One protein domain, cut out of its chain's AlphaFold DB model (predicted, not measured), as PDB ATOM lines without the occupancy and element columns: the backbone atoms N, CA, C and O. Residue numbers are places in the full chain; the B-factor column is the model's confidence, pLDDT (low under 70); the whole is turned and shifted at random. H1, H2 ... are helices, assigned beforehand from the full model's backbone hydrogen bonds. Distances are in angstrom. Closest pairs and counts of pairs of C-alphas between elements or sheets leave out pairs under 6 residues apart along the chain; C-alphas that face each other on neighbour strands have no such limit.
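Overview. This is residues 22 to 128 and 169 to 225 of the 226 residues of an uncharacterized protein of Planctomycetes bacterium RBG_13_63_9 (UniProt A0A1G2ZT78). Five helices, H3 to H7, go round in a ring: H3, H4, H5 and H6 run alternately back and forth, each beside the next, and H7 crosses slantwise from H6 back to H3. H1 and H2, one after the other, cross the outside of H3, while H8 sits beyond the end of H7, where residues 219 to 225 stick out. The printed part has 164 residues with eight named helices, H1 to H8 in chain order, and no named strand; its class is all helix. It is compact, with a radius of gyration of the C-alphas of 16.7 A and spans of 50 by 35 by 31 A.

Arrangement. H1, residues 22 to 39, touches H3, residues 60 to 85, with residues 36 to 39 alone; the closest C-alphas, those of Ala 39 and Gly 69, are 4.3 A apart, and the lines stand only just about perpendicular, at 72 degrees. H2, residues 41 to 51, meets H1 only through their link and touches residues 62 to 70 of H3, about perpendicular at 75 degrees, closest at the C-alphas of Gly 42 and Val 66, 3.9 A. H3 is the hub, touching four helices. H3 and H4, residues 89 to 110, form a helical hairpin at a shallow tilt of 19 degrees, closest at the C-alphas of Arg 78 and Ala 92, 5.9 A. H4 and H5, residues 114 to 128, form another at 18 degrees, closest at the C-alphas of Thr 108 and Arg 117, 4.7 A. H5 touches H6, residues 169 to 188, opposite ways at a shallow tilt of 11 degrees; the closest C-alphas, of Ala 126 and Gly 171, are 4.6 A apart. H6 and H7, residues 197 to 214, form a hairpin at 28 degrees, closest at the C-alphas of Ala 172 and Val 210, 6.9 A. Residues 198 to 206 of H7 touch residues 60 to 68 of H3, the same way at a steep tilt of 50 degrees, closest at the C-alphas of Phe 65 and Gly 202, 3.9 A. H7 also touches residues 32 to 39 of H1, closest at the C-alphas of Ala 35 and Leu 205, 6.4 A. H8, residues 217 to 223, touches no helix and meets H7 only through their link. Every O i to N i+4 pair is within hydrogen-bond range in H1 to H6 and H8; in H7 13 of 14 are.

Along the chain. H1 begins at C-alpha 22, (-21.728, 7.693, 12.251), and is 25.5 A long. H3, the longest, is 35.1 A from C-alpha 60 at (-15.780, 33.653, -13.320); H4 measures 31.6 A, H6 28.2 A and H7 26.4 A. H8 ends at C-alpha 223, (-33.216, 5.211, 3.430).

Size, cuts and confidence. The C-alphas of Gly 53 and Arg 225, the two farthest apart, are 54.5 A apart. Residues 129 to 168 are not printed, and C-alphas 128 and 169 are 14.1 A apart across this cut. Of the links that are printed whole, none is long. Mean pLDDT of the printed part is 79.4, with residues 22 to 28, 169, 190 to 193 and 210 to 225 under 70.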
ATOM      1  N   MET A  22     -22.048   6.428  11.592       52.78
ATOM      2  CA  MET A  22     -21.728   7.693  12.251       52.78
ATOM      3  C   MET A  22     -20.400   8.311  11.832       52.78
ATOM      4  O   MET A  22     -20.282   9.538  11.793       52.78
ATOM      5  N   ARG A  23     -19.395   7.495  11.493       56.53
ATOM      6  CA  ARG A  23     -18.094   8.018  11.051       56.53
ATOM      7  C   ARG A  23     -18.221   8.718   9.703       56.53
ATOM      8  O   ARG A  23     -17.726   9.835   9.564       56.53
ATOM      9  N   SER A  24     -18.948   8.125   8.756       59.28
ATOM     10  CA  SER A  24     -19.224   8.732   7.446       59.28
ATOM     11  C   SER A  24     -20.016  10.038   7.572       59.28
ATOM     12  O   SER A  24     -19.647  11.038   6.958       59.28
ATOM     13  N   PHE A  25     -21.025  10.077   8.446       61.22
ATOM     14  CA  PHE A  25     -21.809  11.286   8.700       61.22
ATOM     15  C   PHE A  25     -20.986  12.417   9.348       61.22
ATOM     16  O   PHE A  25     -21.071  13.571   8.925       61.22
ATOM     17  N   SER A  26     -20.123  12.099  10.322       65.44
ATOM     18  CA  SER A  26     -19.234  13.092  10.950       65.44
ATOM     19  C   SER A  26     -18.205  13.682   9.976       65.44
ATOM     20  O   SER A  26     -17.960  14.888   9.994       65.44
ATOM     21  N   ALA A  27     -17.646  12.856   9.084       69.06
ATOM     22  CA  ALA A  27     -16.692  13.299   8.074       69.06
ATOM     23  C   ALA A  27     -17.362  14.240   7.062       69.06
ATOM     24  O   ALA A  27     -16.802  15.271   6.700       69.06
ATOM     25  N   MET A  28     -18.596  13.927   6.667       65.12
ATOM     26  CA  MET A  28     -19.399  14.742   5.759       65.12
ATOM     27  C   MET A  28     -19.759  16.103   6.366       65.12
ATOM     28  O   MET A  28     -19.532  17.132   5.732       65.12
ATOM     29  N   LEU A  29     -20.220  16.127   7.622       70.19
ATOM     30  CA  LEU A  29     -20.439  17.375   8.360       70.19
ATOM     31  C   LEU A  29     -19.163  18.219   8.441       70.19
ATOM     32  O   LEU A  29     -19.217  19.435   8.269       70.19
ATOM     33  N   MET A  30     -18.010  17.585   8.663       75.06
ATOM     34  CA  MET A  30     -16.730  18.288   8.707       75.06
ATOM     35  C   MET A  30     -16.374  18.905   7.348       75.06
ATOM     36  O   MET A  30     -15.992  20.073   7.296       75.06
ATOM     37  N   ILE A  31     -16.568  18.171   6.247       75.12
ATOM     38  CA  ILE A  31     -16.380  18.692   4.883       75.12
ATOM     39  C   ILE A  31     -17.297  19.893   4.635       75.12
ATOM     40  O   ILE A  31     -16.864  20.880   4.044       75.12
ATOM     41  N   TRP A  32     -18.542  19.850   5.114       76.88
ATOM     42  CA  TRP A  32     -19.490  20.951   4.946       76.88
ATOM     43  C   TRP A  32     -19.073  22.202   5.706       76.88
ATOM     44  O   TRP A  32     -19.032  23.279   5.118       76.88
ATOM     45  N   VAL A  33     -18.685  22.051   6.974       80.38
ATOM     46  CA  VAL A  33     -18.197  23.163   7.798       80.38
ATOM     47  C   VAL A  33     -16.933  23.775   7.193       80.38
ATOM     48  O   VAL A  33     -16.801  24.997   7.151       80.38
ATOM     49  N   ILE A  34     -16.021  22.947   6.677       82.44
ATOM     50  CA  ILE A  34     -14.816  23.424   5.989       82.44
ATOM     51  C   ILE A  34     -15.193  24.158   4.701       82.44
ATOM     52  O   ILE A  34     -14.659  25.237   4.445       82.44
ATOM     53  N   ALA A  35     -16.115  23.620   3.900       83.06
ATOM     54  CA  ALA A  35     -16.564  24.257   2.668       83.06
ATOM     55  C   ALA A  35     -17.215  25.621   2.945       83.06
ATOM     56  O   ALA A  35     -16.869  26.597   2.284       83.06
ATOM     57  N   ASP A  36     -18.083  25.715   3.956       84.25
ATOM     58  CA  ASP A  36     -18.711  26.972   4.379       84.25
ATOM     59  C   ASP A  36     -17.697  27.978   4.909       84.25
ATOM     60  O   ASP A  36     -17.673  29.132   4.474       84.25
ATOM     61  N   GLY A  37     -16.804  27.535   5.796       86.25
ATOM     62  CA  GLY A  37     -15.726  28.368   6.321       86.25
ATOM     63  C   GLY A  37     -14.813  28.891   5.213       86.25
ATOM     64  O   GLY A  37     -14.435  30.060   5.216       86.25
ATOM     65  N   THR A  38     -14.516  28.057   4.216       88.81
ATOM     66  CA  THR A  38     -13.713  28.460   3.056       88.81
ATOM     67  C   THR A  38     -14.484  29.442   2.178       88.81
ATOM     68  O   THR A  38     -13.915  30.447   1.753       88.81
ATOM     69  N   ALA A  39     -15.778  29.204   1.938       89.88
ATOM     70  CA  ALA A  39     -16.633  30.064   1.123       89.88
ATOM     71  C   ALA A  39     -16.708  31.498   1.668       89.88
ATOM     72  O   ALA A  39     -16.682  32.442   0.880       89.88
ATOM     73  N   LEU A  40     -16.687  31.692   2.993       92.12
ATOM     74  CA  LEU A  40     -16.609  33.024   3.617       92.12
ATOM     75  C   LEU A  40     -15.370  33.835   3.189       92.12
ATOM     76  O   LEU A  40     -15.392  35.069   3.231       92.12
ATOM     77  N   GLY A  41     -14.318  33.178   2.693       90.50
ATOM     78  CA  GLY A  41     -13.179  33.840   2.061       90.50
ATOM     79  C   GLY A  41     -13.551  34.656   0.813       90.50
ATOM     80  O   GLY A  41     -12.862  35.627   0.501       90.50
ATOM     81  N   GLY A  42     -14.656  34.339   0.132       91.31
ATOM     82  CA  GLY A  42     -15.165  35.081  -1.024       91.31
ATOM     83  C   GLY A  42     -15.564  36.527  -0.686       91.31
ATOM     84  O   GLY A  42     -15.000  37.466  -1.251       91.31
ATOM     85  N   PRO A  43     -16.489  36.761   0.260       93.44
ATOM     86  CA  PRO A  43     -16.802  38.093   0.771       93.44
ATOM     87  C   PRO A  43     -15.568  38.846   1.278       93.44
ATOM     88  O   PRO A  43     -15.409  40.029   0.976       93.44
ATOM     89  N   VAL A  44     -14.648  38.168   1.974       92.25
ATOM     90  CA  VAL A  44     -13.379  38.772   2.417       92.25
ATOM     91  C   VAL A  44     -12.532  39.215   1.220       92.25
ATOM     92  O   VAL A  44     -12.010  40.331   1.214       92.25
ATOM     93  N   LEU A  45     -12.436  38.403   0.166       90.00
ATOM     94  CA  LEU A  45     -11.767  38.764  -1.087       90.00
ATOM     95  C   LEU A  45     -12.418  39.994  -1.740       90.00
ATOM     96  O   LEU A  45     -11.717  40.883  -2.228       90.00
ATOM     97  N   LEU A  46     -13.750  40.075  -1.734       90.94
ATOM     98  CA  LEU A  46     -14.479  41.224  -2.266       90.94
ATOM     99  C   LEU A  46     -14.184  42.504  -1.466       90.94
ATOM    100  O   LEU A  46     -13.880  43.543  -2.058       90.94
ATOM    101  N   ILE A  47     -14.241  42.430  -0.133       91.50
ATOM    102  CA  ILE A  47     -13.974  43.558   0.769       91.50
ATOM    103  C   ILE A  47     -12.525  44.024   0.622       91.50
ATOM    104  O   ILE A  47     -12.277  45.205   0.392       91.50
ATOM    105  N   THR A  48     -11.561  43.105   0.692       89.50
ATOM    106  CA  THR A  48     -10.128  43.428   0.585       89.50
ATOM    107  C   THR A  48      -9.778  44.062  -0.757       89.50
ATOM    108  O   THR A  48      -9.018  45.032  -0.794       89.50
ATOM    109  N   ARG A  49     -10.366  43.590  -1.863       89.56
ATOM    110  CA  ARG A  49     -10.217  44.241  -3.171       89.56
ATOM    111  C   ARG A  49     -10.794  45.648  -3.181       89.56
ATOM    112  O   ARG A  49     -10.123  46.558  -3.660       89.56
ATOM    113  N   ARG A  50     -11.995  45.838  -2.625       89.50
ATOM    114  CA  ARG A  50     -12.646  47.152  -2.561       89.50
ATOM    115  C   ARG A  50     -11.836  48.152  -1.735       89.50
ATOM    116  O   ARG A  50     -11.637  49.270  -2.190       89.50
ATOM    117  N   VAL A  51     -11.322  47.735  -0.577       91.31
ATOM    118  CA  VAL A  51     -10.450  48.557   0.283       91.31
ATOM    119  C   VAL A  51      -9.166  48.960  -0.445       91.31
ATOM    120  O   VAL A  51      -8.700  50.083  -0.301       91.31
ATOM    121  N   ARG A  52      -8.610  48.071  -1.276       89.00
ATOM    122  CA  ARG A  52      -7.395  48.335  -2.063       89.00
ATOM    123  C   ARG A  52      -7.655  49.038  -3.402       89.00
ATOM    124  O   ARG A  52      -6.727  49.166  -4.194       89.00
ATOM    125  N   GLY A  53      -8.896  49.436  -3.701       87.38
ATOM    126  CA  GLY A  53      -9.260  50.038  -4.992       87.38
ATOM    127  C   GLY A  53      -9.060  49.106  -6.195       87.38
ATOM    128  O   GLY A  53      -8.978  49.560  -7.336       87.38
ATOM    129  N   LEU A  54      -8.956  47.796  -5.962       85.06
ATOM    130  CA  LEU A  54      -8.785  46.805  -7.015       85.06
ATOM    131  C   LEU A  54     -10.121  46.540  -7.709       85.06
ATOM    132  O   LEU A  54     -11.194  46.593  -7.103       85.06
ATOM    133  N   ARG A  55     -10.049  46.207  -9.001       80.69
ATOM    134  CA  ARG A  55     -11.234  45.841  -9.785       80.69
ATOM    135  C   ARG A  55     -11.951  44.643  -9.154       80.69
ATOM    136  O   ARG A  55     -11.313  43.756  -8.580       80.69
ATOM    137  N   PHE A  56     -13.276  44.629  -9.313       78.62
ATOM    138  CA  PHE A  56     -14.145  43.495  -8.985       78.62
ATOM    139  C   PHE A  56     -13.570  42.185  -9.574       78.62
ATOM    140  O   PHE A  56     -12.895  42.268 -10.606       78.62
ATOM    141  N   PRO A  57     -13.809  41.010  -8.945       79.88
ATOM    142  CA  PRO A  57     -13.469  39.697  -9.497       79.88
ATOM    143  C   PRO A  57     -13.567  39.641 -11.023       79.88
ATOM    144  O   PRO A  57     -14.618  39.926 -11.598       79.88
ATOM    145  N   GLN A  58     -12.441  39.346 -11.672       84.12
ATOM    146  CA  GLN A  58     -12.339  39.411 -13.135       84.12
ATOM    147  C   GLN A  58     -12.649  38.061 -13.772       84.12
ATOM    148  O   GLN A  58     -13.165  38.000 -14.888       84.12
ATOM    149  N   TYR A  59     -12.345  36.986 -13.049       88.44
ATOM    150  CA  TYR A  59     -12.526  35.622 -13.514       88.44
ATOM    151  C   TYR A  59     -13.800  35.027 -12.930       88.44
ATOM    152  O   TYR A  59     -14.124  35.234 -11.762       88.44
ATOM    153  N   ALA A  60     -14.500  34.223 -13.725       88.06
ATOM    154  CA  ALA A  60     -15.780  33.653 -13.320       88.06
ATOM    155  C   ALA A  60     -15.684  32.773 -12.060       88.06
ATOM    156  O   ALA A  60     -16.535  32.887 -11.186       88.06
ATOM    157  N   GLY A  61     -14.609  31.993 -11.902       88.50
ATOM    158  CA  GLY A  61     -14.332  31.254 -10.663       88.50
ATOM    159  C   GLY A  61     -14.169  32.143  -9.420       88.50
ATOM    160  O   GLY A  61     -14.638  31.787  -8.348       88.50
ATOM    161  N   GLU A  62     -13.598  33.348  -9.544       91.62
ATOM    162  CA  GLU A  62     -13.545  34.291  -8.414       91.62
ATOM    163  C   GLU A  62     -14.935  34.851  -8.091       91.62
ATOM    164  O   GLU A  62     -15.281  35.033  -6.927       91.62
ATOM    165  N   THR A  63     -15.745  35.112  -9.118       92.44
ATOM    166  CA  THR A  63     -17.143  35.532  -8.950       92.44
ATOM    167  C   THR A  63     -17.967  34.441  -8.269       92.44
ATOM    168  O   THR A  63     -18.718  34.749  -7.349       92.44
ATOM    169  N   LEU A  64     -17.780  33.173  -8.655       91.25
ATOM    170  CA  LEU A  64     -18.353  32.013  -7.964       91.25
ATOM    171  C   LEU A  64     -17.949  31.994  -6.496       91.25
ATOM    172  O   LEU A  64     -18.809  31.857  -5.634       91.25
ATOM    173  N   PHE A  65     -16.662  32.192  -6.207       93.56
ATOM    174  CA  PHE A  65     -16.173  32.196  -4.835       93.56
ATOM    175  C   PHE A  65     -16.872  33.261  -3.977       93.56
ATOM    176  O   PHE A  65     -17.311  32.980  -2.864       93.56
ATOM    177  N   VAL A  66     -17.041  34.470  -4.523       93.69
ATOM    178  CA  VAL A  66     -17.783  35.552  -3.862       93.69
ATOM    179  C   VAL A  66     -19.253  35.190  -3.667       93.69
ATOM    180  O   VAL A  66     -19.760  35.362  -2.562       93.69
ATOM    181  N   ILE A  67     -19.934  34.691  -4.704       92.88
ATOM    182  CA  ILE A  67     -21.354  34.319  -4.612       92.88
ATOM    183  C   ILE A  67     -21.556  33.254  -3.539       92.88
ATOM    184  O   ILE A  67     -22.411  33.437  -2.683       92.88
ATOM    185  N   LEU A  68     -20.751  32.190  -3.536       91.38
ATOM    186  CA  LEU A  68     -20.881  31.102  -2.567       91.38
ATOM    187  C   LEU A  68     -20.709  31.594  -1.129       91.38
ATOM    188  O   LEU A  68     -21.479  31.210  -0.257       91.38
ATOM    189  N   GLY A  69     -19.758  32.488  -0.866       92.56
ATOM    190  CA  GLY A  69     -19.636  33.061   0.474       92.56
ATOM    191  C   GLY A  69     -20.760  34.029   0.836       92.56
ATOM    192  O   GLY A  69     -21.169  34.077   1.993       92.56
ATOM    193  N   LEU A  70     -21.300  34.778  -0.132       93.62
ATOM    194  CA  LEU A  70     -22.501  35.587   0.096       93.62
ATOM    195  C   LEU A  70     -23.721  34.706   0.384       93.62
ATOM    196  O   LEU A  70     -24.519  35.079   1.232       93.62
ATOM    197  N   MET A  71     -23.841  33.536  -0.250       90.81
ATOM    198  CA  MET A  71     -24.885  32.557   0.067       90.81
ATOM    199  C   MET A  71     -24.780  32.090   1.521       90.81
ATOM    200  O   MET A  71     -25.778  32.129   2.224       90.81
ATOM    201  N   VAL A  72     -23.578  31.772   2.018       90.12
ATOM    202  CA  VAL A  72     -23.383  31.410   3.439       90.12
ATOM    203  C   VAL A  72     -23.812  32.546   4.377       90.12
ATOM    204  O   VAL A  72     -24.449  32.308   5.403       90.12
ATOM    205  N   LEU A  73     -23.495  33.799   4.032       92.50
ATOM    206  CA  LEU A  73     -23.941  34.959   4.813       92.50
ATOM    207  C   LEU A  73     -25.463  35.150   4.757       92.50
ATOM    208  O   LEU A  73     -26.059  35.511   5.770       92.50
ATOM    209  N   LEU A  74     -26.089  34.903   3.604       90.69
ATOM    210  CA  LEU A  74     -27.542  34.952   3.441       90.69
ATOM    211  C   LEU A  74     -28.233  33.834   4.225       90.69
ATOM    212  O   LEU A  74     -29.240  34.102   4.874       90.69
ATOM    213  N   ASP A  75     -27.687  32.619   4.228       86.88
ATOM    214  CA  ASP A  75     -28.178  31.503   5.040       86.88
ATOM    215  C   ASP A  75     -28.125  31.850   6.534       86.88
ATOM    216  O   ASP A  75     -29.107  31.655   7.255       86.88
ATOM    217  N   LEU A  76     -27.011  32.436   6.992       87.19
ATOM    218  CA  LEU A  76     -26.867  32.906   8.370       87.19
ATOM    219  C   LEU A  76     -27.875  34.017   8.693       87.19
ATOM    220  O   LEU A  76     -28.526  33.974   9.737       87.19
ATOM    221  N   ALA A  77     -28.029  34.995   7.796       87.50
ATOM    222  CA  ALA A  77     -28.988  36.082   7.955       87.50
ATOM    223  C   ALA A  77     -30.427  35.554   8.020       87.50
ATOM    224  O   ALA A  77     -31.177  35.956   8.906       87.50
ATOM    225  N   ARG A  78     -30.791  34.600   7.152       86.62
ATOM    226  CA  ARG A  78     -32.090  33.919   7.174       86.62
ATOM    227  C   ARG A  78     -32.318  33.243   8.521       86.62
ATOM    228  O   ARG A  78     -33.344  33.493   9.141       86.62
ATOM    229  N   SER A  79     -31.365  32.445   9.007       82.75
ATOM    230  CA  SER A  79     -31.484  31.787  10.316       82.75
ATOM    231  C   SER A  79     -31.666  32.788  11.457       82.75
ATOM    232  O   SER A  79     -32.443  32.531  12.372       82.75
ATOM    233  N   CYS A  80     -30.997  33.943  11.402       82.88
ATOM    234  CA  CYS A  80     -31.196  35.007  12.383       82.88
ATOM    235  C   CYS A  80     -32.589  35.646  12.278       82.88
ATOM    236  O   CYS A  80     -33.216  35.877  13.306       82.88
ATOM    237  N   ILE A  81     -33.085  35.914  11.069       82.88
ATOM    238  CA  ILE A  81     -34.411  36.512  10.840       82.88
ATOM    239  C   ILE A  81     -35.527  35.576  11.310       82.88
ATOM    240  O   ILE A  81     -36.455  36.025  11.975       82.88
ATOM    241  N   VAL A  82     -35.420  34.283  11.012       80.06
ATOM    242  CA  VAL A  82     -36.378  33.267  11.465       80.06
ATOM    243  C   VAL A  82     -36.377  33.185  12.990       80.06
ATOM    244  O   VAL A  82     -37.421  33.302  13.621       80.06
ATOM    245  N   PHE A  83     -35.195  33.032  13.594       78.25
ATOM    246  CA  PHE A  83     -35.085  32.774  15.029       78.25
ATOM    247  C   PHE A  83     -35.397  34.004  15.894       78.25
ATOM    248  O   PHE A  83     -36.058  33.881  16.919       78.25
ATOM    249  N   TRP A  84     -34.913  35.187  15.505       84.06
ATOM    250  CA  TRP A  84     -35.056  36.413  16.301       84.06
ATOM    251  C   TRP A  84     -36.198  37.311  15.829       84.06
ATOM    252  O   TRP A  84     -36.763  38.051  16.627       84.06
ATOM    253  N   GLY A  85     -36.512  37.283  14.535       76.00
ATOM    254  CA  GLY A  85     -37.506  38.162  13.925       76.00
ATOM    255  C   GLY A  85     -38.927  37.605  13.929       76.00
ATOM    256  O   GLY A  85     -39.835  38.344  13.565       76.00
ATOM    257  N   ASN A  86     -39.129  36.335  14.317       78.88
ATOM    258  CA  ASN A  86     -40.429  35.649  14.245       78.88
ATOM    259  C   ASN A  86     -41.088  35.767  12.854       78.88
ATOM    260  O   ASN A  86     -42.310  35.841  12.720       78.88
ATOM    261  N   VAL A  87     -40.268  35.822  11.802       78.44
ATOM    262  CA  VAL A  87     -40.746  35.834  10.419       78.44
ATOM    263  C   VAL A  87     -41.060  34.403  10.008       78.44
ATOM    264  O   VAL A  87     -40.299  33.491  10.329       78.44
ATOM    265  N   ASP A  88     -42.154  34.217   9.268       80.19
ATOM    266  CA  ASP A  88     -42.493  32.928   8.668       80.19
ATOM    267  C   ASP A  88     -41.297  32.400   7.857       80.19
ATOM    268  O   ASP A  88     -40.799  33.070   6.939       80.19
ATOM    269  N   ASP A  89     -40.853  31.188   8.198       73.25
ATOM    270  CA  ASP A  89     -39.767  30.474   7.531       73.25
ATOM    271  C   ASP A  89     -39.905  30.529   6.006       73.25
ATOM    272  O   ASP A  89     -38.936  30.761   5.287       73.25
ATOM    273  N   ARG A  90     -41.128  30.405   5.489       73.56
ATOM    274  CA  ARG A  90     -41.432  30.391   4.054       73.56
ATOM    275  C   ARG A  90     -41.065  31.704   3.379       73.56
ATOM    276  O   ARG A  90     -40.466  31.700   2.304       73.56
ATOM    277  N   ILE A  91     -41.389  32.825   4.023       76.56
ATOM    278  CA  ILE A  91     -41.060  34.167   3.530       76.56
ATOM    279  C   ILE A  91     -39.544  34.367   3.578       76.56
ATOM    280  O   ILE A  91     -38.955  34.869   2.621       76.56
ATOM    281  N   ALA A  92     -38.894  33.921   4.654       79.25
ATOM    282  CA  ALA A  92     -37.446  34.018   4.796       79.25
ATOM    283  C   ALA A  92     -36.700  33.180   3.734       79.25
ATOM    284  O   ALA A  92     -35.714  33.644   3.160       79.25
ATOM    285  N   PHE A  93     -37.193  31.978   3.416       78.38
ATOM    286  CA  PHE A  93     -36.688  31.135   2.326       78.38
ATOM    287  C   PHE A  93     -36.878  31.780   0.948       78.38
ATOM    288  O   PHE A  93     -35.958  31.762   0.135       78.38
ATOM    289  N   LEU A  94     -38.041  32.379   0.690       80.44
ATOM    290  CA  LEU A  94     -38.328  33.055  -0.574       80.44
ATOM    291  C   LEU A  94     -37.402  34.258  -0.799       80.44
ATOM    292  O   LEU A  94     -36.850  34.429  -1.884       80.44
ATOM    293  N   LEU A  95     -37.202  35.074   0.242       83.88
ATOM    294  CA  LEU A  95     -36.284  36.215   0.214       83.88
ATOM    295  C   LEU A  95     -34.837  35.768   0.005       83.88
ATOM    296  O   LEU A  95     -34.108  36.389  -0.770       83.88
ATOM    297  N   HIS A  96     -34.436  34.683   0.668       86.75
ATOM    298  CA  HIS A  96     -33.130  34.069   0.476       86.75
ATOM    299  C   HIS A  96     -32.924  33.653  -0.989       86.75
ATOM    300  O   HIS A  96     -31.977  34.109  -1.627       86.75
ATOM    301  N   ASP A  97     -33.827  32.849  -1.550       83.25
ATOM    302  CA  ASP A  97     -33.714  32.360  -2.928       83.25
ATOM    303  C   ASP A  97     -33.729  33.496  -3.953       83.25
ATOM    304  O   ASP A  97     -32.946  33.476  -4.907       83.25
ATOM    305  N   ALA A  98     -34.557  34.520  -3.733       86.31
ATOM    306  CA  ALA A  98     -34.588  35.709  -4.574       86.31
ATOM    307  C   ALA A  98     -33.249  36.462  -4.531       86.31
ATOM    308  O   ALA A  98     -32.723  36.854  -5.575       86.31
ATOM    309  N   ALA A  99     -32.653  36.622  -3.345       90.12
ATOM    310  CA  ALA A  99     -31.339  37.240  -3.201       90.12
ATOM    311  C   ALA A  99     -30.250  36.430  -3.924       90.12
ATOM    312  O   ALA A  99     -29.440  37.005  -4.653       90.12
ATOM    313  N   VAL A 100     -30.259  35.100  -3.796       88.75
ATOM    314  CA  VAL A 100     -29.319  34.221  -4.506       88.75
ATOM    315  C   VAL A 100     -29.513  34.305  -6.023       88.75
ATOM    316  O   VAL A 100     -28.535  34.465  -6.759       88.75
ATOM    317  N   ALA A 101     -30.755  34.282  -6.512       87.56
ATOM    318  CA  ALA A 101     -31.061  34.440  -7.932       87.56
ATOM    319  C   ALA A 101     -30.535  35.775  -8.484       87.56
ATOM    320  O   ALA A 101     -29.925  35.805  -9.554       87.56
ATOM    321  N   LEU A 102     -30.686  36.870  -7.731       91.94
ATOM    322  CA  LEU A 102     -30.154  38.183  -8.103       91.94
ATOM    323  C   LEU A 102     -28.622  38.201  -8.175       91.94
ATOM    324  O   LEU A 102     -28.065  38.820  -9.085       91.94
ATOM    325  N   LEU A 103     -27.925  37.505  -7.270       92.06
ATOM    326  CA  LEU A 103     -26.466  37.372  -7.326       92.06
ATOM    327  C   LEU A 103     -26.017  36.661  -8.612       92.06
ATOM    328  O   LEU A 103     -25.117  37.146  -9.307       92.06
ATOM    329  N   PHE A 104     -26.675  35.555  -8.971       90.50
ATOM    330  CA  PHE A 104     -26.392  34.821 -10.207       90.50
ATOM    331  C   PHE A 104     -26.771  35.608 -11.467       90.50
ATOM    332  O   PHE A 104     -26.022  35.600 -12.448       90.50
ATOM    333  N   LEU A 105     -27.877  36.353 -11.443       92.12
ATOM    334  CA  LEU A 105     -28.265  37.247 -12.533       92.12
ATOM    335  C   LEU A 105     -27.218  38.349 -12.744       92.12
ATOM    336  O   LEU A 105     -26.758  38.571 -13.867       92.12
ATOM    337  N   ALA A 106     -26.772  38.993 -11.664       91.75
ATOM    338  CA  ALA A 106     -25.733  40.016 -11.715       91.75
ATOM    339  C   ALA A 106     -24.413  39.460 -12.277       91.75
ATOM    340  O   ALA A 106     -23.767  40.112 -13.103       91.75
ATOM    341  N   ALA A 107     -24.025  38.241 -11.889       90.19
ATOM    342  CA  ALA A 107     -22.859  37.567 -12.455       90.19
ATOM    343  C   ALA A 107     -23.038  37.220 -13.938       90.19
ATOM    344  O   ALA A 107     -22.110  37.423 -14.721       90.19
ATOM    345  N   THR A 108     -24.228  36.779 -14.348       91.06
ATOM    346  CA  THR A 108     -24.559  36.493 -15.754       91.06
ATOM    347  C   THR A 108     -24.405  37.733 -16.635       91.06
ATOM    348  O   THR A 108     -23.850  37.647 -17.731       91.06
ATOM    349  N   ILE A 109     -24.857  38.895 -16.152       91.31
ATOM    350  CA  ILE A 109     -24.766  40.172 -16.877       91.31
ATOM    351  C   ILE A 109     -23.315  40.665 -16.952       91.31
ATOM    352  O   ILE A 109     -22.882  41.176 -17.984       91.31
ATOM    353  N   ARG A 110     -22.545  40.519 -15.867       88.81
ATOM    354  CA  ARG A 110     -21.167  41.034 -15.782       88.81
ATOM    355  C   ARG A 110     -20.131  40.163 -16.484       88.81
ATOM    356  O   ARG A 110     -19.059  40.652 -16.841       88.81
ATOM    357  N   THR A 111     -20.418  38.883 -16.663       88.12
ATOM    358  CA  THR A 111     -19.467  37.933 -17.235       88.12
ATOM    359  C   THR A 111     -19.406  38.075 -18.751       88.12
ATOM    360  O   THR A 111     -20.426  38.027 -19.427       88.12
ATOM    361  N   LYS A 112     -18.200  38.210 -19.315       85.81
ATOM    362  CA  LYS A 112     -18.009  38.346 -20.772       85.81
ATOM    363  C   LYS A 112     -17.983  37.003 -21.505       85.81
ATOM    364  O   LYS A 112     -18.516  36.892 -22.605       85.81
ATOM    365  N   ALA A 113     -17.371  35.985 -20.904       85.19
ATOM    366  CA  ALA A 113     -17.225  34.668 -21.515       85.19
ATOM    367  C   ALA A 113     -18.579  33.942 -21.608       85.19
ATOM    368  O   ALA A 113     -19.200  33.659 -20.584       85.19
ATOM    369  N   LEU A 114     -19.007  33.601 -22.830       86.88
ATOM    370  CA  LEU A 114     -20.309  32.975 -23.102       86.88
ATOM    371  C   LEU A 114     -20.551  31.718 -22.254       86.88
ATOM    372  O   LEU A 114     -21.603  31.597 -21.640       86.88
ATOM    373  N   ARG A 115     -19.555  30.829 -22.147       88.19
ATOM    374  CA  ARG A 115     -19.632  29.598 -21.336       88.19
ATOM    375  C   ARG A 115     -19.997  29.864 -19.873       88.19
ATOM    376  O   ARG A 115     -20.854  29.198 -19.304       88.19
ATOM    377  N   TRP A 116     -19.405  30.901 -19.291       88.56
ATOM    378  CA  TRP A 116     -19.653  31.286 -17.911       88.56
ATOM    379  C   TRP A 116     -20.980  32.037 -17.755       88.56
ATOM    380  O   TRP A 116     -21.661  31.850 -16.753       88.56
ATOM    381  N   ARG A 117     -21.411  32.809 -18.764       89.75
ATOM    382  CA  ARG A 117     -22.770  33.381 -18.802       89.75
ATOM    383  C   ARG A 117     -23.839  32.295 -18.831       89.75
ATOM    384  O   ARG A 117     -24.819  32.418 -18.115       89.75
ATOM    385  N   VAL A 118     -23.647  31.243 -19.630       87.06
ATOM    386  CA  VAL A 118     -24.565  30.095 -19.679       87.06
ATOM    387  C   VAL A 118     -24.589  29.381 -18.328       87.06
ATOM    388  O   VAL A 118     -25.667  29.117 -17.810       87.06
ATOM    389  N   CYS A 119     -23.424  29.154 -17.713       87.06
ATOM    390  CA  CYS A 119     -23.341  28.573 -16.373       87.06
ATOM    391  C   CYS A 119     -24.113  29.409 -15.338       87.06
ATOM    392  O   CYS A 119     -25.058  28.906 -14.738       87.06
ATOM    393  N   PHE A 120     -23.815  30.700 -15.180       88.38
ATOM    394  CA  PHE A 120     -24.546  31.558 -14.238       88.38
ATOM    395  C   PHE A 120     -26.035  31.703 -14.582       88.38
ATOM    396  O   PHE A 120     -26.882  31.696 -13.688       88.38
ATOM    397  N   GLY A 121     -26.359  31.769 -15.873       86.56
ATOM    398  CA  GLY A 121     -27.729  31.831 -16.362       86.56
ATOM    399  C   GLY A 121     -28.522  30.578 -16.009       86.56
ATOM    400  O   GLY A 121     -29.682  30.699 -15.635       86.56
ATOM    401  N   SER A 122     -27.899  29.396 -16.040       84.69
ATOM    402  CA  SER A 122     -28.545  28.141 -15.638       84.69
ATOM    403  C   SER A 122     -28.893  28.109 -14.145       84.69
ATOM    404  O   SER A 122     -30.013  27.740 -13.796       84.69
ATOM    405  N   TYR A 123     -28.005  28.604 -13.270       82.62
ATOM    406  CA  TYR A 123     -28.307  28.778 -11.842       82.62
ATOM    407  C   TYR A 123     -29.474  29.749 -11.628       82.62
ATOM    408  O   TYR A 123     -30.381  29.481 -10.844       82.62
ATOM    409  N   CYS A 124     -29.487  30.868 -12.358       85.06
ATOM    410  CA  CYS A 124     -30.578  31.834 -12.285       85.06
ATOM    411  C   CYS A 124     -31.904  31.240 -12.791       85.06
ATOM    412  O   CYS A 124     -32.938  31.409 -12.151       85.06
ATOM    413  N   ALA A 125     -31.880  30.522 -13.915       82.12
ATOM    414  CA  ALA A 125     -33.056  29.896 -14.514       82.12
ATOM    415  C   ALA A 125     -33.637  28.775 -13.640       82.12
ATOM    416  O   ALA A 125     -34.838  28.540 -13.693       82.12
ATOM    417  N   ALA A 126     -32.816  28.120 -12.816       78.31
ATOM    418  CA  ALA A 126     -33.288  27.156 -11.827       78.31
ATOM    419  C   ALA A 126     -34.019  27.827 -10.648       78.31
ATOM    420  O   ALA A 126     -35.002  27.290 -10.145       78.31
ATOM    421  N   LEU A 127     -33.557  29.003 -10.208       74.44
ATOM    422  CA  LEU A 127     -34.066  29.675  -9.004       74.44
ATOM    423  C   LEU A 127     -35.247  30.619  -9.270       74.44
ATOM    424  O   LEU A 127     -36.160  30.710  -8.451       74.44
ATOM    425  N   VAL A 128     -35.260  31.321 -10.405       80.44
ATOM    426  CA  VAL A 128     -36.286  32.333 -10.715       80.44
ATOM    427  C   VAL A 128     -37.704  31.747 -10.785       80.44
ATOM    428  O   VAL A 128     -38.590  32.323 -10.153       80.44
ATOM    429  N   MET A 169     -33.490  19.995  -8.042       68.00
ATOM    430  CA  MET A 169     -32.578  18.906  -8.381       68.00
ATOM    431  C   MET A 169     -32.187  18.941  -9.862       68.00
ATOM    432  O   MET A 169     -31.002  18.939 -10.188       68.00
ATOM    433  N   VAL A 170     -33.166  19.028 -10.766       71.00
ATOM    434  CA  VAL A 170     -32.920  19.138 -12.212       71.00
ATOM    435  C   VAL A 170     -32.139  20.413 -12.520       71.00
ATOM    436  O   VAL A 170     -31.148  20.368 -13.247       71.00
ATOM    437  N   GLY A 171     -32.521  21.539 -11.915       70.06
ATOM    438  CA  GLY A 171     -31.803  22.803 -12.040       70.06
ATOM    439  C   GLY A 171     -30.350  22.704 -11.572       70.06
ATOM    440  O   GLY A 171     -29.450  23.161 -12.273       70.06
ATOM    441  N   ALA A 172     -30.101  22.042 -10.441       72.38
ATOM    442  CA  ALA A 172     -28.757  21.787  -9.935       72.38
ATOM    443  C   ALA A 172     -27.949  20.868 -10.867       72.38
ATOM    444  O   ALA A 172     -26.749  21.084 -11.022       72.38
ATOM    445  N   LEU A 173     -28.578  19.889 -11.535       78.31
ATOM    446  CA  LEU A 173     -27.895  18.981 -12.469       78.31
ATOM    447  C   LEU A 173     -27.469  19.731 -13.723       78.31
ATOM    448  O   LEU A 173     -26.336  19.594 -14.182       78.31
ATOM    449  N   VAL A 174     -28.370  20.552 -14.260       79.06
ATOM    450  CA  VAL A 174     -28.074  21.408 -15.408       79.06
ATOM    451  C   VAL A 174     -26.959  22.388 -15.046       79.06
ATOM    452  O   VAL A 174     -25.996  22.525 -15.797       79.06
ATOM    453  N   ALA A 175     -27.033  23.009 -13.869       78.25
ATOM    454  CA  ALA A 175     -26.013  23.934 -13.397       78.25
ATOM    455  C   ALA A 175     -24.646  23.258 -13.186       78.25
ATOM    456  O   ALA A 175     -23.615  23.829 -13.557       78.25
ATOM    457  N   LEU A 176     -24.629  22.022 -12.671       82.81
ATOM    458  CA  LEU A 176     -23.430  21.190 -12.552       82.81
ATOM    459  C   LEU A 176     -22.834  20.871 -13.918       82.81
ATOM    460  O   LEU A 176     -21.639  21.060 -14.126       82.81
ATOM    461  N   LEU A 177     -23.662  20.416 -14.857       81.94
ATOM    462  CA  LEU A 177     -23.229  20.095 -16.210       81.94
ATOM    463  C   LEU A 177     -22.624  21.331 -16.884       81.94
ATOM    464  O   LEU A 177     -21.530  21.258 -17.440       81.94
ATOM    465  N   CYS A 178     -23.285  22.487 -16.775       83.56
ATOM    466  CA  CYS A 178     -22.766  23.746 -17.298       83.56
ATOM    467  C   CYS A 178     -21.447  24.159 -16.629       83.56
ATOM    468  O   CYS A 178     -20.560  24.666 -17.316       83.56
ATOM    469  N   LEU A 179     -21.296  23.933 -15.319       84.94
ATOM    470  CA  LEU A 179     -20.048  24.186 -14.598       84.94
ATOM    471  C   LEU A 179     -18.925  23.271 -15.102       84.94
ATOM    472  O   LEU A 179     -17.860  23.766 -15.461       84.94
ATOM    473  N   VAL A 180     -19.165  21.962 -15.194       86.06
ATOM    474  CA  VAL A 180     -18.181  20.986 -15.690       86.06
ATOM    475  C   VAL A 180     -17.757  21.327 -17.116       86.06
ATOM    476  O   VAL A 180     -16.563  21.394 -17.394       86.06
ATOM    477  N   VAL A 181     -18.707  21.624 -18.008       85.62
ATOM    478  CA  VAL A 181     -18.406  22.032 -19.388       85.62
ATOM    479  C   VAL A 181     -17.579  23.319 -19.413       85.62
ATOM    480  O   VAL A 181     -16.588  23.386 -20.137       85.62
ATOM    481  N   ALA A 182     -17.931  24.334 -18.615       83.88
ATOM    482  CA  ALA A 182     -17.166  25.580 -18.554       83.88
ATOM    483  C   ALA A 182     -15.718  25.346 -18.090       83.88
ATOM    484  O   ALA A 182     -14.791  25.872 -18.708       83.88
ATOM    485  N   VAL A 183     -15.524  24.507 -17.069       85.88
ATOM    486  CA  VAL A 183     -14.209  24.144 -16.518       85.88
ATOM    487  C   VAL A 183     -13.381  23.340 -17.519       85.88
ATOM    488  O   VAL A 183     -12.211  23.648 -17.734       85.88
ATOM    489  N   VAL A 184     -13.978  22.341 -18.175       86.56
ATOM    490  CA  VAL A 184     -13.303  21.546 -19.213       86.56
ATOM    491  C   VAL A 184     -12.883  22.444 -20.373       86.56
ATOM    492  O   VAL A 184     -11.746  22.359 -20.827       86.56
ATOM    493  N   MET A 185     -13.750  23.358 -20.811       84.25
ATOM    494  CA  MET A 185     -13.415  24.319 -21.862       84.25
ATOM    495  C   MET A 185     -12.294  25.274 -21.436       84.25
ATOM    496  O   MET A 185     -11.415  25.560 -22.250       84.25
ATOM    497  N   ASP A 186     -12.268  25.734 -20.181       83.75
ATOM    498  CA  ASP A 186     -11.161  26.536 -19.641       83.75
ATOM    499  C   ASP A 186      -9.845  25.749 -19.627       83.75
ATOM    500  O   ASP A 186      -8.797  26.284 -19.990       83.75
ATOM    501  N   PHE A 187      -9.900  24.463 -19.282       81.25
ATOM    502  CA  PHE A 187      -8.735  23.585 -19.236       81.25
ATOM    503  C   PHE A 187      -8.240  23.158 -20.625       81.25
ATOM    504  O   PHE A 187      -7.040  22.981 -20.820       81.25
ATOM    505  N   LEU A 188      -9.134  23.007 -21.604       82.06
ATOM    506  CA  LEU A 188      -8.786  22.716 -22.998       82.06
ATOM    507  C   LEU A 188      -8.260  23.956 -23.730       82.06
ATOM    508  O   LEU A 188      -7.419  23.837 -24.616       82.06
ATOM    509  N   SER A 189      -8.659  25.158 -23.305       77.56
ATOM    510  CA  SER A 189      -8.181  26.445 -23.845       77.56
ATOM    511  C   SER A 189      -6.746  26.806 -23.397       77.56
ATOM    512  O   SER A 189      -6.377  27.981 -23.359       77.56
ATOM    513  N   ARG A 190      -5.936  25.783 -23.086       55.16
ATOM    514  CA  ARG A 190      -4.657  25.695 -22.342       55.16
ATOM    515  C   ARG A 190      -3.512  26.653 -22.718       55.16
ATOM    516  O   ARG A 190      -2.434  26.539 -22.147       55.16
ATOM    517  N   HIS A 191      -3.704  27.600 -23.635       50.53
ATOM    518  CA  HIS A 191      -2.621  28.413 -24.197       50.53
ATOM    519  C   HIS A 191      -2.738  29.935 -24.029       50.53
ATOM    520  O   HIS A 191      -1.835  30.629 -24.489       50.53
ATOM    521  N   ARG A 192      -3.781  30.498 -23.392       57.69
ATOM    522  CA  ARG A 192      -3.925  31.976 -23.356       57.69
ATOM    523  C   ARG A 192      -4.180  32.650 -22.011       57.69
ATOM    524  O   ARG A 192      -3.799  33.809 -21.880       57.69
ATOM    525  N   GLU A 193      -4.746  31.983 -21.008       68.44
ATOM    526  CA  GLU A 193      -5.131  32.659 -19.757       68.44
ATOM    527  C   GLU A 193      -4.523  31.977 -18.525       68.44
ATOM    528  O   GLU A 193      -4.730  30.792 -18.277       68.44
ATOM    529  N   ARG A 194      -3.742  32.736 -17.741       78.75
ATOM    530  CA  ARG A 194      -3.293  32.321 -16.405       78.75
ATOM    531  C   ARG A 194      -4.353  32.739 -15.390       78.75
ATOM    532  O   ARG A 194      -4.565  33.934 -15.189       78.75
ATOM    533  N   TYR A 195      -4.989  31.765 -14.748       82.88
ATOM    534  CA  TYR A 195      -5.979  32.011 -13.702       82.88
ATOM    535  C   TYR A 195      -5.322  32.096 -12.313       82.88
ATOM    536  O   TYR A 195      -4.409  31.318 -12.025       82.88
ATOM    537  N   PRO A 196      -5.775  33.001 -11.427       87.00
ATOM    538  CA  PRO A 196      -5.326  33.044 -10.038       87.00
ATOM    539  C   PRO A 196      -5.863  31.841  -9.247       87.00
ATOM    540  O   PRO A 196      -6.882  31.253  -9.604       87.00
ATOM    541  N   TRP A 197      -5.226  31.502  -8.123       87.88
ATOM    542  CA  TRP A 197      -5.669  30.395  -7.260       87.88
ATOM    543  C   TRP A 197      -7.121  30.563  -6.763       87.88
ATOM    544  O   TRP A 197      -7.843  29.581  -6.617       87.88
ATOM    545  N   THR A 198      -7.575  31.807  -6.581       88.12
ATOM    546  CA  THR A 198      -8.943  32.179  -6.176       88.12
ATOM    547  C   THR A 198     -10.010  31.740  -7.179       88.12
ATOM    548  O   THR A 198     -11.141  31.464  -6.787       88.12
ATOM    549  N   HIS A 199      -9.664  31.637  -8.466       88.94
ATOM    550  CA  HIS A 199     -10.558  31.116  -9.499       88.94
ATOM    551  C   HIS A 199     -10.843  29.626  -9.277       88.94
ATOM    552  O   HIS A 199     -11.999  29.208  -9.234       88.94
ATOM    553  N   TRP A 200      -9.784  28.840  -9.075       88.00
ATOM    554  CA  TRP A 200      -9.885  27.402  -8.839       88.00
ATOM    555  C   TRP A 200     -10.538  27.083  -7.495       88.00
ATOM    556  O   TRP A 200     -11.346  26.162  -7.425       88.00
ATOM    557  N   ALA A 201     -10.272  27.885  -6.459       87.00
ATOM    558  CA  ALA A 201     -10.945  27.760  -5.168       87.00
ATOM    559  C   ALA A 201     -12.473  27.886  -5.305       87.00
ATOM    560  O   ALA A 201     -13.206  27.050  -4.781       87.00
ATOM    561  N   GLY A 202     -12.960  28.874  -6.063       87.88
ATOM    562  CA  GLY A 202     -14.395  29.031  -6.307       87.88
ATOM    563  C   GLY A 202     -15.020  27.876  -7.087       87.88
ATOM    564  O   GLY A 202     -16.131  27.464  -6.767       87.88
ATOM    565  N   ILE A 203     -14.305  27.314  -8.067       87.81
ATOM    566  CA  ILE A 203     -14.767  26.140  -8.827       87.81
ATOM    567  C   ILE A 203     -14.867  24.910  -7.927       87.81
ATOM    568  O   ILE A 203     -15.895  24.236  -7.926       87.81
ATOM    569  N   VAL A 204     -13.819  24.624  -7.151       86.94
ATOM    570  CA  VAL A 204     -13.796  23.473  -6.238       86.94
ATOM    571  C   VAL A 204     -14.916  23.595  -5.209       86.94
ATOM    572  O   VAL A 204     -15.643  22.632  -4.985       86.94
ATOM    573  N   LEU A 205     -15.117  24.784  -4.639       85.88
ATOM    574  CA  LEU A 205     -16.214  25.019  -3.702       85.88
ATOM    575  C   LEU A 205     -17.584  24.859  -4.351       85.88
ATOM    576  O   LEU A 205     -18.466  24.282  -3.725       85.88
ATOM    577  N   ALA A 206     -17.766  25.320  -5.590       85.38
ATOM    578  CA  ALA A 206     -19.016  25.123  -6.315       85.38
ATOM    579  C   ALA A 206     -19.305  23.630  -6.519       85.38
ATOM    580  O   ALA A 206     -20.407  23.183  -6.225       85.38
ATOM    581  N   LEU A 207     -18.308  22.846  -6.940       82.62
ATOM    582  CA  LEU A 207     -18.445  21.397  -7.104       82.62
ATOM    583  C   LEU A 207     -18.780  20.699  -5.777       82.62
ATOM    584  O   LEU A 207     -19.711  19.899  -5.730       82.62
ATOM    585  N   LEU A 208     -18.087  21.054  -4.690       78.44
ATOM    586  CA  LEU A 208     -18.360  20.516  -3.352       78.44
ATOM    587  C   LEU A 208     -19.760  20.885  -2.854       78.44
ATOM    588  O   LEU A 208     -20.414  20.077  -2.206       78.44
ATOM    589  N   LYS A 209     -20.228  22.101  -3.144       74.31
ATOM    590  CA  LYS A 209     -21.544  22.606  -2.730       74.31
ATOM    591  C   LYS A 209     -22.690  21.976  -3.509       74.31
ATOM    592  O   LYS A 209     -23.749  21.740  -2.938       74.31
ATOM    593  N   VAL A 210     -22.477  21.673  -4.784       67.50
ATOM    594  CA  VAL A 210     -23.455  20.952  -5.598       67.50
ATOM    595  C   VAL A 210     -23.673  19.534  -5.059       67.50
ATOM    596  O   VAL A 210     -24.816  19.095  -4.953       67.50
ATOM    597  N   ASP A 211     -22.615  18.857  -4.610       54.78
ATOM    598  CA  ASP A 211     -22.721  17.545  -3.959       54.78
ATOM    599  C   ASP A 211     -23.562  17.588  -2.666       54.78
ATOM    600  O   ASP A 211     -24.274  16.642  -2.346       54.78
ATOM    601  N   GLN A 212     -23.608  18.726  -1.960       54.41
ATOM    602  CA  GLN A 212     -24.491  18.899  -0.792       54.41
ATOM    603  C   GLN A 212     -25.983  18.910  -1.168       54.41
ATOM    604  O   GLN A 212     -26.819  18.509  -0.359       54.41
ATOM    605  N   VAL A 213     -26.321  19.337  -2.391       51.84
ATOM    606  CA  VAL A 213     -27.696  19.315  -2.923       51.84
ATOM    607  C   VAL A 213     -28.092  17.899  -3.358       51.84
ATOM    608  O   VAL A 213     -29.246  17.509  -3.190       51.84
ATOM    609  N   PHE A 214     -27.140  17.108  -3.866       48.12
ATOM    610  CA  PHE A 214     -27.380  15.745  -4.358       48.12
ATOM    611  C   PHE A 214     -27.233  14.646  -3.295       48.12
ATOM    612  O   PHE A 214     -27.922  13.629  -3.367       48.12
ATOM    613  N   GLY A 215     -26.371  14.841  -2.297       41.12
ATOM    614  CA  GLY A 215     -25.843  13.765  -1.460       41.12
ATOM    615  C   GLY A 215     -26.639  13.388  -0.209       41.12
ATOM    616  O   GLY A 215     -26.306  12.380   0.404       41.12
ATOM    617  N   PHE A 216     -27.670  14.135   0.211       40.69
ATOM    618  CA  PHE A 216     -28.311  13.836   1.508       40.69
ATOM    619  C   PHE A 216     -29.839  13.846   1.518       40.69
ATOM    620  O   PHE A 216     -30.432  12.941   2.093       40.69
ATOM    621  N   GLY A 217     -30.503  14.786   0.838       40.03
ATOM    622  CA  GLY A 217     -31.974  14.812   0.809       40.03
ATOM    623  C   GLY A 217     -32.574  13.546   0.189       40.03
ATOM    624  O   GLY A 217     -33.496  12.960   0.742       40.03
ATOM    625  N   TRP A 218     -31.998  13.076  -0.919       41.47
ATOM    626  CA  TRP A 218     -32.463  11.882  -1.630       41.47
ATOM    627  C   TRP A 218     -32.009  10.573  -0.973       41.47
ATOM    628  O   TRP A 218     -32.775   9.616  -0.923       41.47
ATOM    629  N   LEU A 219     -30.799  10.546  -0.405       36.44
ATOM    630  CA  LEU A 219     -30.270   9.390   0.326       36.44
ATOM    631  C   LEU A 219     -31.044   9.161   1.632       36.44
ATOM    632  O   LEU A 219     -31.451   8.037   1.896       36.44
ATOM    633  N   LEU A 220     -31.359  10.220   2.387       38.50
ATOM    634  CA  LEU A 220     -32.301  10.145   3.509       38.50
ATOM    635  C   LEU A 220     -33.693   9.729   3.024       38.50
ATOM    636  O   LEU A 220     -34.311   8.857   3.622       38.50
ATOM    637  N   HIS A 221     -34.195  10.309   1.931       39.28
ATOM    638  CA  HIS A 221     -35.536   9.983   1.452       39.28
ATOM    639  C   HIS A 221     -35.675   8.524   0.990       39.28
ATOM    640  O   HIS A 221     -36.727   7.931   1.211       39.28
ATOM    641  N   LEU A 222     -34.627   7.935   0.403       40.34
ATOM    642  CA  LEU A 222     -34.565   6.514   0.060       40.34
ATOM    643  C   LEU A 222     -34.383   5.617   1.286       40.34
ATOM    644  O   LEU A 222     -35.059   4.603   1.390       40.34
ATOM    645  N   VAL A 223     -33.503   5.994   2.216       37.59
ATOM    646  CA  VAL A 223     -33.216   5.211   3.430       37.59
ATOM    647  C   VAL A 223     -34.397   5.211   4.405       37.59
ATOM    648  O   VAL A 223     -34.598   4.225   5.095       37.59
ATOM    649  N   PHE A 224     -35.206   6.272   4.446       39.44
ATOM    650  CA  PHE A 224     -36.407   6.352   5.289       39.44
ATOM    651  C   PHE A 224     -37.706   5.924   4.577       39.44
ATOM    652  O   PHE A 224     -38.778   5.999   5.179       39.44
ATOM    653  N   ARG A 225     -37.640   5.494   3.307       40.03
ATOM    654  CA  ARG A 225     -38.759   4.855   2.578       40.03
ATOM    655  C   ARG A 225     -38.557   3.356   2.310       40.03
ATOM    656  O   ARG A 225     -39.502   2.731   1.831       40.03
TER     657      ARG A 225